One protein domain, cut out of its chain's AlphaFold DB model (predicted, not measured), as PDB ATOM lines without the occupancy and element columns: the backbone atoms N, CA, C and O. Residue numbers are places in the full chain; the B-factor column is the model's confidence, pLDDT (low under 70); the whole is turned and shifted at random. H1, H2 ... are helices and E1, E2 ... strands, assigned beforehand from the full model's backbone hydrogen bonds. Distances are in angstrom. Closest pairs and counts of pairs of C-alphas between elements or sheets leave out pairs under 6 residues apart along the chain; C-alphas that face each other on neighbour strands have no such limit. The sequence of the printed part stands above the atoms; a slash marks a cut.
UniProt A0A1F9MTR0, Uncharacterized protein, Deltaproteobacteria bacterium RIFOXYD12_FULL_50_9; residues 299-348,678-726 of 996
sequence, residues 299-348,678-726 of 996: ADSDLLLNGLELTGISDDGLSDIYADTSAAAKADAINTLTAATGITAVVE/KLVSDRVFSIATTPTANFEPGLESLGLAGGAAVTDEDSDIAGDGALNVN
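What this domain is: This is residues 299 to 348 and 678 to 726 of the 996 residues of an uncharacterized protein of Deltaproteobacteria bacterium RIFOXYD12_FULL_50_9 (UniProt A0A1F9MTR0). Two small two-stranded sheets, E1 with E2 and E3 with E4, open as a V from the tight turn that joins E2 to E3; the helix H1 packs on E1. The short helix H3 is by the E3 and E4 sheet, H4 lies far from the middle, and the unnamed stretch of residues 299 to 326 has C-alphas from 6 to 23 A from the mean of all C-alphas, with Leu 318 at one end of the longest distance in the domain. The printed part has 99 residues, with four named helices and four named strands in the order H1 H2 E1 E2 E3 H3 H4 E4; both sheets are antiparallel. The class is mixed, helices and strands, though under half of the residues are in named elements. The whole is compact, with a radius of gyration of the C-alphas of 13.0 A and spans of 38 by 29 by 23 A.

Where its parts are: E1, residues 343 to 348, is 16.1 A long, from C-alpha 343 at (253.959, 183.368, 162.094). E2, residues 678 to 681, and E3, residues 685 to 688, are each 10.0 A long. E4, residues 722 to 725, is 9.6 A long and ends with C-alpha 725 at (260.059, 178.900, 154.151). H1, residues 327 to 336, is 14.2 A long and begins with C-alpha 327 at (241.757, 186.568, 153.914). H2, residues 338 to 341, is 5.2 A long; H3, residues 697 to 700, and H4, residues 708 to 711, are each 5.1 A long.

How they stand to each other: E1 and E2 are antiparallel neighbours at 151 degrees, with N 344 and O 680 at 2.8 A, within hydrogen-bond range. The closest C-alphas of H1 and E1 are those of Ala 331 and Ala 345, 4.9 A apart, while H1 and E2 are near each other, with 5 pairs of C-alphas within 10 A. H1 and H2 meet only through their link, as do E2 and E3. E3 and E4 are antiparallel neighbours at 164 degrees, with N 687 and O 723 at 2.8 A. The closest C-alphas of E3 and H3 are those of Ala 688 and Leu 699, 7.3 A apart. H3 and H4 are apart, and so are E3 and H4. In H1 every O i to N i+4 pair is within hydrogen-bond range; H2, H3 and H4 are too short for such a pair.

The domain as a whole: The two C-alphas farthest apart, those of Leu 318 and Asp 714, are 38.2 A from each other. Residues 349 to 677 are cut out, and C-alphas 348 and 678 are 7.3 A apart across the cut. Of the links that are printed whole, none is long. The mean pLDDT of the printed part is 70.1, and 52 residues are under 70, among them residues 299 to 302, 320 to 325 and 691 to 698.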
ATOM      1  N   ALA A 299     239.875 173.939 156.649       63.50
ATOM      2  CA  ALA A 299     239.207 173.486 157.860       63.50
ATOM      3  C   ALA A 299     240.188 173.354 159.034       63.50
ATOM      4  O   ALA A 299     241.411 173.425 158.891       63.50
ATOM      5  N   ASP A 300     239.627 173.188 160.230       66.38
ATOM      6  CA  ASP A 300     240.423 172.927 161.423       66.38
ATOM      7  C   ASP A 300     241.280 171.669 161.209       66.38
ATOM      8  O   ASP A 300     240.781 170.626 160.793       66.38
ATOM      9  N   SER A 301     242.555 171.745 161.580       68.31
ATOM     10  CA  SER A 301     243.581 170.701 161.418       68.31
ATOM     11  C   SER A 301     244.063 170.446 159.983       68.31
ATOM     12  O   SER A 301     244.937 169.601 159.795       68.31
ATOM     13  N   ASP A 302     243.588 171.195 158.982       66.81
ATOM     14  CA  ASP A 302     244.088 171.057 157.602       66.81
ATOM     15  C   ASP A 302     245.512 171.595 157.431       66.81
ATOM     16  O   ASP A 302     246.231 171.190 156.513       66.81
ATOM     17  N   LEU A 303     245.932 172.497 158.322       73.31
ATOM     18  CA  LEU A 303     247.268 173.071 158.349       73.31
ATOM     19  C   LEU A 303     247.952 172.878 159.695       73.31
ATOM     20  O   LEU A 303     247.365 173.068 160.760       73.31
ATOM     21  N   LEU A 304     249.242 172.591 159.615       74.38
ATOM     22  CA  LEU A 304     250.198 172.566 160.701       74.38
ATOM     23  C   LEU A 304     251.165 173.734 160.503       74.38
ATOM     24  O   LEU A 304     251.969 173.742 159.574       74.38
ATOM     25  N   LEU A 305     251.111 174.713 161.397       73.50
ATOM     26  CA  LEU A 305     252.040 175.839 161.439       73.50
ATOM     27  C   LEU A 305     253.142 175.524 162.446       73.50
ATOM     28  O   LEU A 305     252.873 175.464 163.646       73.50
ATOM     29  N   ASN A 306     254.373 175.281 161.988       67.88
ATOM     30  CA  ASN A 306     255.454 174.758 162.837       67.88
ATOM     31  C   ASN A 306     255.000 173.535 163.672       67.88
ATOM     32  O   ASN A 306     255.311 173.412 164.861       67.88
ATOM     33  N   GLY A 307     254.202 172.647 163.065       63.50
ATOM     34  CA  GLY A 307     253.662 171.447 163.711       63.50
ATOM     35  C   GLY A 307     252.487 171.667 164.675       63.50
ATOM     36  O   GLY A 307     252.095 170.715 165.346       63.50
ATOM     37  N   LEU A 308     251.928 172.880 164.770       64.62
ATOM     38  CA  LEU A 308     250.705 173.166 165.532       64.62
ATOM     39  C   LEU A 308     249.489 173.241 164.610       64.62
ATOM     40  O   LEU A 308     249.510 173.976 163.626       64.62
ATOM     41  N   GLU A 309     248.430 172.515 164.962       79.00
ATOM     42  CA  GLU A 309     247.180 172.478 164.199       79.00
ATOM     43  C   GLU A 309     246.485 173.843 164.202       79.00
ATOM     44  O   GLU A 309     246.222 174.435 165.254       79.00
ATOM     45  N   LEU A 310     246.164 174.327 163.004       79.12
ATOM     46  CA  LEU A 310     245.307 175.483 162.801       79.12
ATOM     47  C   LEU A 310     243.880 175.136 163.234       79.12
ATOM     48  O   LEU A 310     243.327 174.132 162.800       79.12
ATOM     49  N   THR A 311     243.281 175.951 164.098       78.69
ATOM     50  CA  THR A 311     241.928 175.722 164.629       78.69
ATOM     51  C   THR A 311     241.151 177.031 164.702       78.69
ATOM     52  O   THR A 311     241.749 178.108 164.746       78.69
ATOM     53  N   GLY A 312     239.820 176.946 164.756       69.19
ATOM     54  CA  GLY A 312     238.954 178.103 164.979       69.19
ATOM     55  C   GLY A 312     238.688 178.934 163.726       69.19
ATOM     56  O   GLY A 312     238.535 180.148 163.833       69.19
ATOM     57  N   ILE A 313     238.626 178.303 162.550       72.06
ATOM     58  CA  ILE A 313     238.304 178.999 161.296       72.06
ATOM     59  C   ILE A 313     236.803 179.312 161.259       72.06
ATOM     60  O   ILE A 313     235.973 178.452 160.941       72.06
ATOM     61  N   SER A 314     236.457 180.555 161.599       69.31
ATOM     62  CA  SER A 314     235.089 181.077 161.595       69.31
ATOM     63  C   SER A 314     234.861 182.113 160.497       69.31
ATOM     64  O   SER A 314     235.785 182.811 160.093       69.31
ATOM     65  N   ASP A 315     233.603 182.230 160.080       68.81
ATOM     66  CA  ASP A 315     233.069 183.294 159.224       68.81
ATOM     67  C   ASP A 315     233.526 184.699 159.684       68.81
ATOM     68  O   ASP A 315     233.498 185.004 160.882       68.81
ATOM     69  N   ASP A 316     233.941 185.553 158.737       63.66
ATOM     70  CA  ASP A 316     234.302 186.958 158.980       63.66
ATOM     71  C   ASP A 316     233.101 187.869 159.331       63.66
ATOM     72  O   ASP A 316     233.274 189.023 159.742       63.66
ATOM     73  N   GLY A 317     231.879 187.342 159.213       64.94
ATOM     74  CA  GLY A 317     230.614 187.902 159.677       64.94
ATOM     75  C   GLY A 317     230.004 188.980 158.781       64.94
ATOM     76  O   GLY A 317     228.954 189.519 159.146       64.94
ATOM     77  N   LEU A 318     230.644 189.345 157.663       63.94
ATOM     78  CA  LEU A 318     230.200 190.453 156.805       63.94
ATOM     79  C   LEU A 318     230.438 190.249 155.299       63.94
ATOM     80  O   LEU A 318     229.816 190.961 154.509       63.94
ATOM     81  N   SER A 319     231.318 189.341 154.877       71.50
ATOM     82  CA  SER A 319     231.275 188.819 153.510       71.50
ATOM     83  C   SER A 319     229.978 188.017 153.360       71.50
ATOM     84  O   SER A 319     229.614 187.247 154.241       71.50
ATOM     85  N   ASP A 320     229.239 188.219 152.275       64.00
ATOM     86  CA  ASP A 320     227.978 187.504 152.035       64.00
ATOM     87  C   ASP A 320     228.185 186.155 151.336       64.00
ATOM     88  O   ASP A 320     227.329 185.285 151.444       64.00
ATOM     89  N   ILE A 321     229.318 185.984 150.644       53.41
ATOM     90  CA  ILE A 321     229.750 184.735 150.007       53.41
ATOM     91  C   ILE A 321     231.234 184.487 150.341       53.41
ATOM     92  O   ILE A 321     232.044 185.422 150.394       53.41
ATOM     93  N   TYR A 322     231.601 183.219 150.571       61.44
ATOM     94  CA  TYR A 322     232.963 182.759 150.912       61.44
ATOM     95  C   TYR A 322     233.548 183.411 152.177       61.44
ATOM     96  O   TYR A 322     234.747 183.693 152.265       61.44
ATOM     97  N   ALA A 323     232.696 183.698 153.156       59.88
ATOM     98  CA  ALA A 323     233.033 184.530 154.306       59.88
ATOM     99  C   ALA A 323     234.005 183.881 155.300       59.88
ATOM    100  O   ALA A 323     234.795 184.548 155.960       59.88
ATOM    101  N   ASP A 324     234.010 182.558 155.345       57.19
ATOM    102  CA  ASP A 324     234.904 181.732 156.149       57.19
ATOM    103  C   ASP A 324     236.232 181.378 155.457       57.19
ATOM    104  O   ASP A 324     237.114 180.772 156.064       57.19
ATOM    105  N   THR A 325     236.401 181.785 154.197       63.53
ATOM    106  CA  THR A 325     237.659 181.667 153.439       63.53
ATOM    107  C   THR A 325     238.218 182.996 152.978       63.53
ATOM    108  O   THR A 325     239.233 183.025 152.270       63.53
ATOM    109  N   SER A 326     237.615 184.096 153.422       72.56
ATOM    110  CA  SER A 326     238.194 185.413 153.236       72.56
ATOM    111  C   SER A 326     239.590 185.478 153.861       72.56
ATOM    112  O   SER A 326     239.934 184.736 154.792       72.56
ATOM    113  N   ALA A 327     240.428 186.380 153.347       75.06
ATOM    114  CA  ALA A 327     241.757 186.568 153.914       75.06
ATOM    115  C   ALA A 327     241.676 186.995 155.391       75.06
ATOM    116  O   ALA A 327     242.553 186.625 156.165       75.06
ATOM    117  N   ALA A 328     240.609 187.698 155.794       77.62
ATOM    118  CA  ALA A 328     240.330 188.045 157.188       77.62
ATOM    119  C   ALA A 328     240.108 186.804 158.069       77.62
ATOM    120  O   ALA A 328     240.833 186.625 159.045       77.62
ATOM    121  N   ALA A 329     239.192 185.908 157.681       75.38
ATOM    122  CA  ALA A 329     238.912 184.675 158.422       75.38
ATOM    123  C   ALA A 329     240.168 183.794 158.572       75.38
ATOM    124  O   ALA A 329     240.496 183.322 159.665       75.38
ATOM    125  N   LYS A 330     240.936 183.638 157.484       78.88
ATOM    126  CA  LYS A 330     242.209 182.896 157.490       78.88
ATOM    127  C   LYS A 330     243.256 183.571 158.380       78.88
ATOM    128  O   LYS A 330     243.946 182.893 159.141       78.88
ATOM    129  N   ALA A 331     243.380 184.897 158.309       82.94
ATOM    130  CA  ALA A 331     244.336 185.637 159.120       82.94
ATOM    131  C   ALA A 331     244.013 185.567 160.610       82.94
ATOM    132  O   ALA A 331     244.937 185.408 161.398       82.94
ATOM    133  N   ASP A 332     242.744 185.639 161.008       84.44
ATOM    134  CA  ASP A 332     242.340 185.553 162.415       84.44
ATOM    135  C   ASP A 332     242.661 184.179 163.023       84.44
ATOM    136  O   ASP A 332     243.246 184.096 164.113       84.44
ATOM    137  N   ALA A 333     242.385 183.099 162.285       81.62
ATOM    138  CA  ALA A 333     242.744 181.745 162.703       81.62
ATOM    139  C   ALA A 333     244.269 181.580 162.848       81.62
ATOM    140  O   ALA A 333     244.758 181.138 163.891       81.62
ATOM    141  N   ILE A 334     245.046 182.009 161.845       82.25
ATOM    142  CA  ILE A 334     246.518 181.931 161.879       82.25
ATOM    143  C   ILE A 334     247.078 182.808 163.001       82.25
ATOM    144  O   ILE A 334     247.965 182.391 163.750       82.25
ATOM    145  N   ASN A 335     246.532 184.012 163.168       86.06
ATOM    146  CA  ASN A 335     247.030 184.975 164.136       86.06
ATOM    147  C   ASN A 335     246.792 184.535 165.584       86.06
ATOM    148  O   ASN A 335     247.586 184.907 166.455       86.06
ATOM    149  N   THR A 336     245.795 183.683 165.839       84.25
ATOM    150  CA  THR A 336     245.585 183.027 167.141       84.25
ATOM    151  C   THR A 336     246.791 182.172 167.553       84.25
ATOM    152  O   THR A 336     247.114 182.081 168.740       84.25
ATOM    153  N   LEU A 337     247.525 181.616 166.581       75.50
ATOM    154  CA  LEU A 337     248.723 180.808 166.810       75.50
ATOM    155  C   LEU A 337     250.031 181.616 166.791       75.50
ATOM    156  O   LEU A 337     251.066 181.065 167.168       75.50
ATOM    157  N   THR A 338     250.005 182.916 166.457       77.69
ATOM    158  CA  THR A 338     251.208 183.776 166.332       77.69
ATOM    159  C   THR A 338     252.158 183.659 167.518       77.69
ATOM    160  O   THR A 338     253.373 183.588 167.350       77.69
ATOM    161  N   ALA A 339     251.623 183.645 168.743       64.50
ATOM    162  CA  ALA A 339     252.441 183.607 169.954       64.50
ATOM    163  C   ALA A 339     253.222 182.289 170.108       64.50
ATOM    164  O   ALA A 339     254.276 182.276 170.746       64.50
ATOM    165  N   ALA A 340     252.706 181.196 169.543       61.31
ATOM    166  CA  ALA A 340     253.304 179.869 169.610       61.31
ATOM    167  C   ALA A 340     254.177 179.561 168.382       61.31
ATOM    168  O   ALA A 340     255.229 178.943 168.524       61.31
ATOM    169  N   THR A 341     253.770 180.022 167.197       65.75
ATOM    170  CA  THR A 341     254.426 179.697 165.922       65.75
ATOM    171  C   THR A 341     255.415 180.766 165.468       65.75
ATOM    172  O   THR A 341     256.356 180.446 164.749       65.75
ATOM    173  N   GLY A 342     255.244 182.026 165.886       63.44
ATOM    174  CA  GLY A 342     256.004 183.169 165.367       63.44
ATOM    175  C   GLY A 342     255.598 183.595 163.950       63.44
ATOM    176  O   GLY A 342     256.290 184.410 163.342       63.44
ATOM    177  N   ILE A 343     254.504 183.045 163.416       75.75
ATOM    178  CA  ILE A 343     253.959 183.368 162.094       75.75
ATOM    179  C   ILE A 343     252.802 184.345 162.293       75.75
ATOM    180  O   ILE A 343     251.879 184.064 163.052       75.75
ATOM    181  N   THR A 344     252.847 185.491 161.622       80.19
ATOM    182  CA  THR A 344     251.767 186.481 161.607       80.19
ATOM    183  C   THR A 344     251.189 186.575 160.206       80.19
ATOM    184  O   THR A 344     251.911 186.826 159.243       80.19
ATOM    185  N   ALA A 345     249.878 186.429 160.092       83.19
ATOM    186  CA  ALA A 345     249.142 186.694 158.873       83.19
ATOM    187  C   ALA A 345     248.760 188.179 158.792       83.19
ATOM    188  O   ALA A 345     248.094 188.729 159.672       83.19
ATOM    189  N   VAL A 346     249.179 188.828 157.712       80.81
ATOM    190  CA  VAL A 346     248.807 190.192 157.348       80.81
ATOM    191  C   VAL A 346     247.880 190.118 156.145       80.81
ATOM    192  O   VAL A 346     248.208 189.485 155.146       80.81
ATOM    193  N   VAL A 347     246.729 190.776 156.235       81.69
ATOM    194  CA  VAL A 347     245.773 190.849 155.127       81.69
ATOM    195  C   VAL A 347     246.060 192.057 154.248       81.69
ATOM    196  O   VAL A 347     246.240 193.174 154.740       81.69
ATOM    197  N   GLU A 348     246.060 191.842 152.941       79.69
ATOM    198  CA  GLU A 348     245.885 192.906 151.964       79.69
ATOM    199  C   GLU A 348     244.396 192.956 151.596       79.69
ATOM    200  O   GLU A 348     243.847 191.962 151.110       79.69
ATOM    201  N   LYS A 678     249.170 187.526 153.369       79.00
ATOM    202  CA  LYS A 678     250.627 187.528 153.438       79.00
ATOM    203  C   LYS A 678     251.085 186.995 154.782       79.00
ATOM    204  O   LYS A 678     250.792 187.583 155.820       79.00
ATOM    205  N   LEU A 679     251.857 185.917 154.764       76.19
ATOM    206  CA  LEU A 679     252.479 185.383 155.969       76.19
ATOM    207  C   LEU A 679     253.816 186.081 156.209       76.19
ATOM    208  O   LEU A 679     254.638 186.231 155.309       76.19
ATOM    209  N   VAL A 680     254.013 186.553 157.434       73.75
ATOM    210  CA  VAL A 680     255.211 187.264 157.866       73.75
ATOM    211  C   VAL A 680     255.750 186.573 159.105       73.75
ATOM    212  O   VAL A 680     255.038 186.396 160.090       73.75
ATOM    213  N   SER A 681     257.032 186.229 159.077       67.12
ATOM    214  CA  SER A 681     257.754 185.761 160.254       67.12
ATOM    215  C   SER A 681     259.144 186.388 160.298       67.12
ATOM    216  O   SER A 681     259.715 186.761 159.272       67.12
ATOM    217  N   ASP A 682     259.686 186.543 161.504       58.62
ATOM    218  CA  ASP A 682     261.073 186.947 161.736       58.62
ATOM    219  C   ASP A 682     262.034 185.746 161.802       58.62
ATOM    220  O   ASP A 682     263.233 185.923 162.041       58.62
ATOM    221  N   ARG A 683     261.511 184.532 161.594       59.69
ATOM    222  CA  ARG A 683     262.221 183.252 161.618       59.69
ATOM    223  C   ARG A 683     261.815 182.413 160.413       59.69
ATOM    224  O   ARG A 683     260.772 182.653 159.816       59.69
ATOM    225  N   VAL A 684     262.637 181.420 160.090       63.69
ATOM    226  CA  VAL A 684     262.206 180.330 159.208       63.69
ATOM    227  C   VAL A 684     261.024 179.612 159.852       63.69
ATOM    228  O   VAL A 684     260.957 179.502 161.084       63.69
ATOM    229  N   PHE A 685     260.083 179.165 159.036       63.38
ATOM    230  CA  PHE A 685     258.886 178.486 159.507       63.38
ATOM    231  C   PHE A 685     258.429 177.452 158.485       63.38
ATOM    232  O   PHE A 685     258.699 177.584 157.292       63.38
ATOM    233  N   SER A 686     257.736 176.431 158.968       76.81
ATOM    234  CA  SER A 686     257.127 175.405 158.139       76.81
ATOM    235  C   SER A 686     255.610 175.521 158.168       76.81
ATOM    236  O   SER A 686     254.991 175.802 159.203       76.81
ATOM    237  N   ILE A 687     255.016 175.300 157.005       76.25
ATOM    238  CA  ILE A 687     253.593 175.069 156.832       76.25
ATOM    239  C   ILE A 687     253.464 173.661 156.276       76.25
ATOM    240  O   ILE A 687     254.040 173.357 155.238       76.25
ATOM    241  N   ALA A 688     252.712 172.804 156.952       76.69
ATOM    242  CA  ALA A 688     252.445 171.464 156.461       76.69
ATOM    243  C   ALA A 688     250.944 171.191 156.400       76.69
ATOM    244  O   ALA A 688     250.162 171.740 157.170       76.69
ATOM    245  N   THR A 689     250.546 170.318 155.492       73.38
ATOM    246  CA  THR A 689     249.211 169.740 155.381       73.38
ATOM    247  C   THR A 689     249.354 168.233 155.205       73.38
ATOM    248  O   THR A 689     250.448 167.734 154.955       73.38
ATOM    249  N   THR A 690     248.274 167.474 155.371       72.75
ATOM    250  CA  THR A 690     248.324 166.036 155.084       72.75
ATOM    251  C   THR A 690     248.170 165.837 153.575       72.75
ATOM    252  O   THR A 690     247.078 166.102 153.066       72.75
ATOM    253  N   PRO A 691     249.206 165.382 152.845       60.38
ATOM    254  CA  PRO A 691     249.097 165.225 151.404       60.38
ATOM    255  C   PRO A 691     248.211 164.023 151.051       60.38
ATOM    256  O   PRO A 691     248.255 162.973 151.703       60.38
ATOM    257  N   THR A 692     247.426 164.149 149.983       56.88
ATOM    258  CA  THR A 692     246.871 163.006 149.239       56.88
ATOM    259  C   THR A 692     247.585 162.921 147.886       56.88
ATOM    260  O   THR A 692     248.423 163.765 147.588       56.88
ATOM    261  N   ALA A 693     247.386 161.860 147.096       51.75
ATOM    262  CA  ALA A 693     248.197 161.614 145.895       51.75
ATOM    263  C   ALA A 693     248.250 162.844 144.951       51.75
ATOM    264  O   ALA A 693     247.291 163.102 144.231       51.75
ATOM    265  N   ASN A 694     249.392 163.554 144.952       51.09
ATOM    266  CA  ASN A 694     249.680 164.816 144.245       51.09
ATOM    267  C   ASN A 694     248.864 166.054 144.685       51.09
ATOM    268  O   ASN A 694     248.696 166.974 143.888       51.09
ATOM    269  N   PHE A 695     248.345 166.088 145.914       57.28
ATOM    270  CA  PHE A 695     247.420 167.127 146.374       57.28
ATOM    271  C   PHE A 695     247.692 167.555 147.820       57.28
ATOM    272  O   PHE A 695     247.928 166.720 148.695       57.28
ATOM    273  N   GLU A 696     247.624 168.863 148.072       67.25
ATOM    274  CA  GLU A 696     248.048 169.505 149.323       67.25
ATOM    275  C   GLU A 696     246.937 170.429 149.846       67.25
ATOM    276  O   GLU A 696     247.053 171.650 149.746       67.25
ATOM    277  N   PRO A 697     245.847 169.888 150.418       62.69
ATOM    278  CA  PRO A 697     244.595 170.626 150.604       62.69
ATOM    279  C   PRO A 697     244.753 171.916 151.415       62.69
ATOM    280  O   PRO A 697     244.237 172.968 151.038       62.69
ATOM    281  N   GLY A 698     245.505 171.853 152.516       68.38
ATOM    282  CA  GLY A 698     245.763 173.018 153.352       68.38
ATOM    283  C   GLY A 698     246.620 174.072 152.648       68.38
ATOM    284  O   GLY A 698     246.319 175.259 152.752       68.38
ATOM    285  N   LEU A 699     247.651 173.668 151.898       71.31
ATOM    286  CA  LEU A 699     248.521 174.596 151.161       71.31
ATOM    287  C   LEU A 699     247.805 175.194 149.945       71.31
ATOM    288  O   LEU A 699     247.924 176.389 149.680       71.31
ATOM    289  N   GLU A 700     246.990 174.403 149.257       69.25
ATOM    290  CA  GLU A 700     246.185 174.850 148.127       69.25
ATOM    291  C   GLU A 700     245.126 175.865 148.550       69.25
ATOM    292  O   GLU A 700     244.962 176.896 147.900       69.25
ATOM    293  N   SER A 701     244.480 175.651 149.698       65.94
ATOM    294  CA  SER A 701     243.527 176.620 150.249       65.94
ATOM    295  C   SER A 701     244.169 177.981 150.587       65.94
ATOM    296  O   SER A 701     243.466 178.993 150.707       65.94
ATOM    297  N   LEU A 702     245.501 178.032 150.722       67.69
ATOM    298  CA  LEU A 702     246.293 179.257 150.869       67.69
ATOM    299  C   LEU A 702     246.891 179.769 149.547       67.69
ATOM    300  O   LEU A 702     247.515 180.827 149.549       67.69
ATOM    301  N   GLY A 703     246.699 179.057 148.433       68.88
ATOM    302  CA  GLY A 703     247.306 179.372 147.138       68.88
ATOM    303  C   GLY A 703     248.811 179.097 147.078       68.88
ATOM    304  O   GLY A 703     249.503 179.709 146.273       68.88
ATOM    305  N   LEU A 704     249.318 178.221 147.950       72.19
ATOM    306  CA  LEU A 704     250.739 177.881 148.084       72.19
ATOM    307  C   LEU A 704     251.075 176.479 147.553       72.19
ATOM    308  O   LEU A 704     252.217 176.055 147.659       72.19
ATOM    309  N   ALA A 705     250.099 175.752 147.003       66.81
ATOM    310  CA  ALA A 705     250.342 174.456 146.372       66.81
ATOM    311  C   ALA A 705     251.022 174.630 145.005       66.81
ATOM    312  O   ALA A 705     250.685 175.550 144.258       66.81
ATOM    313  N   GLY A 706     251.933 173.719 144.650       65.62
ATOM    314  CA  GLY A 706     252.605 173.715 143.340       65.62
ATOM    315  C   GLY A 706     254.135 173.769 143.379       65.62
ATOM    316  O   GLY A 706     254.762 173.844 142.317       65.62
ATOM    317  N   GLY A 707     254.737 173.668 144.566       71.62
ATOM    318  CA  GLY A 707     256.184 173.583 144.742       71.62
ATOM    319  C   GLY A 707     256.911 174.906 144.488       71.62
ATOM    320  O   GLY A 707     256.306 175.972 144.354       71.62
ATOM    321  N   ALA A 708     258.231 174.817 144.304       70.56
ATOM    322  CA  ALA A 708     259.140 175.956 144.146       70.56
ATOM    323  C   ALA A 708     258.734 176.979 143.066       70.56
ATOM    324  O   ALA A 708     259.086 178.150 143.160       70.56
ATOM    325  N   ALA A 709     257.983 176.566 142.037       69.62
ATOM    326  CA  ALA A 709     257.497 177.464 140.984       69.62
ATOM    327  C   ALA A 709     256.398 178.438 141.456       69.62
ATOM    328  O   ALA A 709     256.146 179.439 140.786       69.62
ATOM    329  N   VAL A 710     255.723 178.124 142.564       72.19
ATOM    330  CA  VAL A 710     254.648 178.930 143.161       72.19
ATOM    331  C   VAL A 710     255.161 179.718 144.361       72.19
ATOM    332  O   VAL A 710     254.764 180.866 144.561       72.19
ATOM    333  N   THR A 711     256.047 179.118 145.151       68.94
ATOM    334  CA  THR A 711     256.481 179.668 146.439       68.94
ATOM    335  C   THR A 711     257.825 180.389 146.387       68.94
ATOM    336  O   THR A 711     258.181 181.048 147.363       68.94
ATOM    337  N   ASP A 712     258.557 180.298 145.270       68.06
ATOM    338  CA  ASP A 712     259.947 180.760 145.125       68.06
ATOM    339  C   ASP A 712     260.910 180.146 146.175       68.06
ATOM    340  O   ASP A 712     262.009 180.658 146.401       68.06
ATOM    341  N   GLU A 713     260.525 179.038 146.820       67.94
ATOM    342  CA  GLU A 713     261.358 178.285 147.761       67.94
ATOM    343  C   GLU A 713     261.915 177.037 147.062       67.94
ATOM    344  O   GLU A 713     261.192 176.080 146.802       67.94
ATOM    345  N   ASP A 714     263.221 177.016 146.777       67.50
ATOM    346  CA  ASP A 714     263.885 175.964 145.976       67.50
ATOM    347  C   ASP A 714     263.713 174.526 146.519       67.50
ATOM    348  O   ASP A 714     263.938 173.550 145.800       67.50
ATOM    349  N   SER A 715     263.363 174.386 147.801       67.56
ATOM    350  CA  SER A 715     263.154 173.105 148.489       67.56
ATOM    351  C   SER A 715     261.692 172.655 148.548       67.56
ATOM    352  O   SER A 715     261.433 171.584 149.086       67.56
ATOM    353  N   ASP A 716     260.756 173.452 148.034       72.19
ATOM    354  CA  ASP A 716     259.331 173.128 148.011       72.19
ATOM    355  C   ASP A 716     259.002 172.193 146.832       72.19
ATOM    356  O   ASP A 716     259.255 172.518 145.662       72.19
ATOM    357  N   ILE A 717     258.458 171.010 147.127       76.56
ATOM    358  CA  ILE A 717     258.143 169.973 146.140       76.56
ATOM    359  C   ILE A 717     256.627 169.840 146.040       76.56
ATOM    360  O   ILE A 717     255.969 169.432 146.985       76.56
ATOM    361  N   ALA A 718     256.075 170.076 144.848       71.44
ATOM    362  CA  ALA A 718     254.639 169.938 144.619       71.44
ATOM    363  C   ALA A 718     254.105 168.567 145.086       71.44
ATOM    364  O   ALA A 718     254.567 167.521 144.615       71.44
ATOM    365  N   GLY A 719     253.098 168.577 145.963       66.31
ATOM    366  CA  GLY A 719     252.430 167.363 146.437       66.31
ATOM    367  C   GLY A 719     253.068 166.681 147.653       66.31
ATOM    368  O   GLY A 719     252.594 165.606 148.031       66.31
ATOM    369  N   ASP A 720     254.121 167.240 148.254       68.88
ATOM    370  CA  ASP A 720     254.762 166.668 149.447       68.88
ATOM    371  C   ASP A 720     254.061 167.053 150.767       68.88
ATOM    372  O   ASP A 720     254.288 166.430 151.809       68.88
ATOM    373  N   GLY A 721     253.140 168.012 150.697       72.81
ATOM    374  CA  GLY A 721     252.349 168.524 151.799       72.81
ATOM    375  C   GLY A 721     253.141 169.432 152.733       72.81
ATOM    376  O   GLY A 721     252.682 169.643 153.855       72.81
ATOM    377  N   ALA A 722     254.317 169.936 152.345       76.69
ATOM    378  CA  ALA A 722     255.217 170.652 153.239       76.69
ATOM    379  C   ALA A 722     255.960 171.815 152.559       76.69
ATOM    380  O   ALA A 722     256.971 171.643 151.891       76.69
ATOM    381  N   LEU A 723     255.573 173.039 152.914       74.38
ATOM    382  CA  LEU A 723     256.312 174.248 152.570       74.38
ATOM    383  C   LEU A 723     257.235 174.657 153.721       74.38
ATOM    384  O   LEU A 723     256.782 175.099 154.782       74.38
ATOM    385  N   ASN A 724     258.544 174.578 153.494       74.81
ATOM    386  CA  ASN A 724     259.550 175.119 154.406       74.81
ATOM    387  C   ASN A 724     260.055 176.460 153.880       74.81
ATOM    388  O   ASN A 724     260.830 176.504 152.929       74.81
ATOM    389  N   VAL A 725     259.642 177.548 154.527       66.62
ATOM    390  CA  VAL A 725     260.059 178.900 154.151       66.62
ATOM    391  C   VAL A 725     261.395 179.198 154.814       66.62
ATOM    392  O   VAL A 725     261.472 179.537 156.004       66.62
ATOM    393  N   ASN A 726     262.463 179.055 154.035       58.78
ATOM    394  CA  ASN A 726     263.839 179.244 154.480       58.78
ATOM    395  C   ASN A 726     264.380 180.628 154.097       58.78
ATOM    396  O   ASN A 726     265.331 181.123 154.718       58.78
TER     397      ASN A 726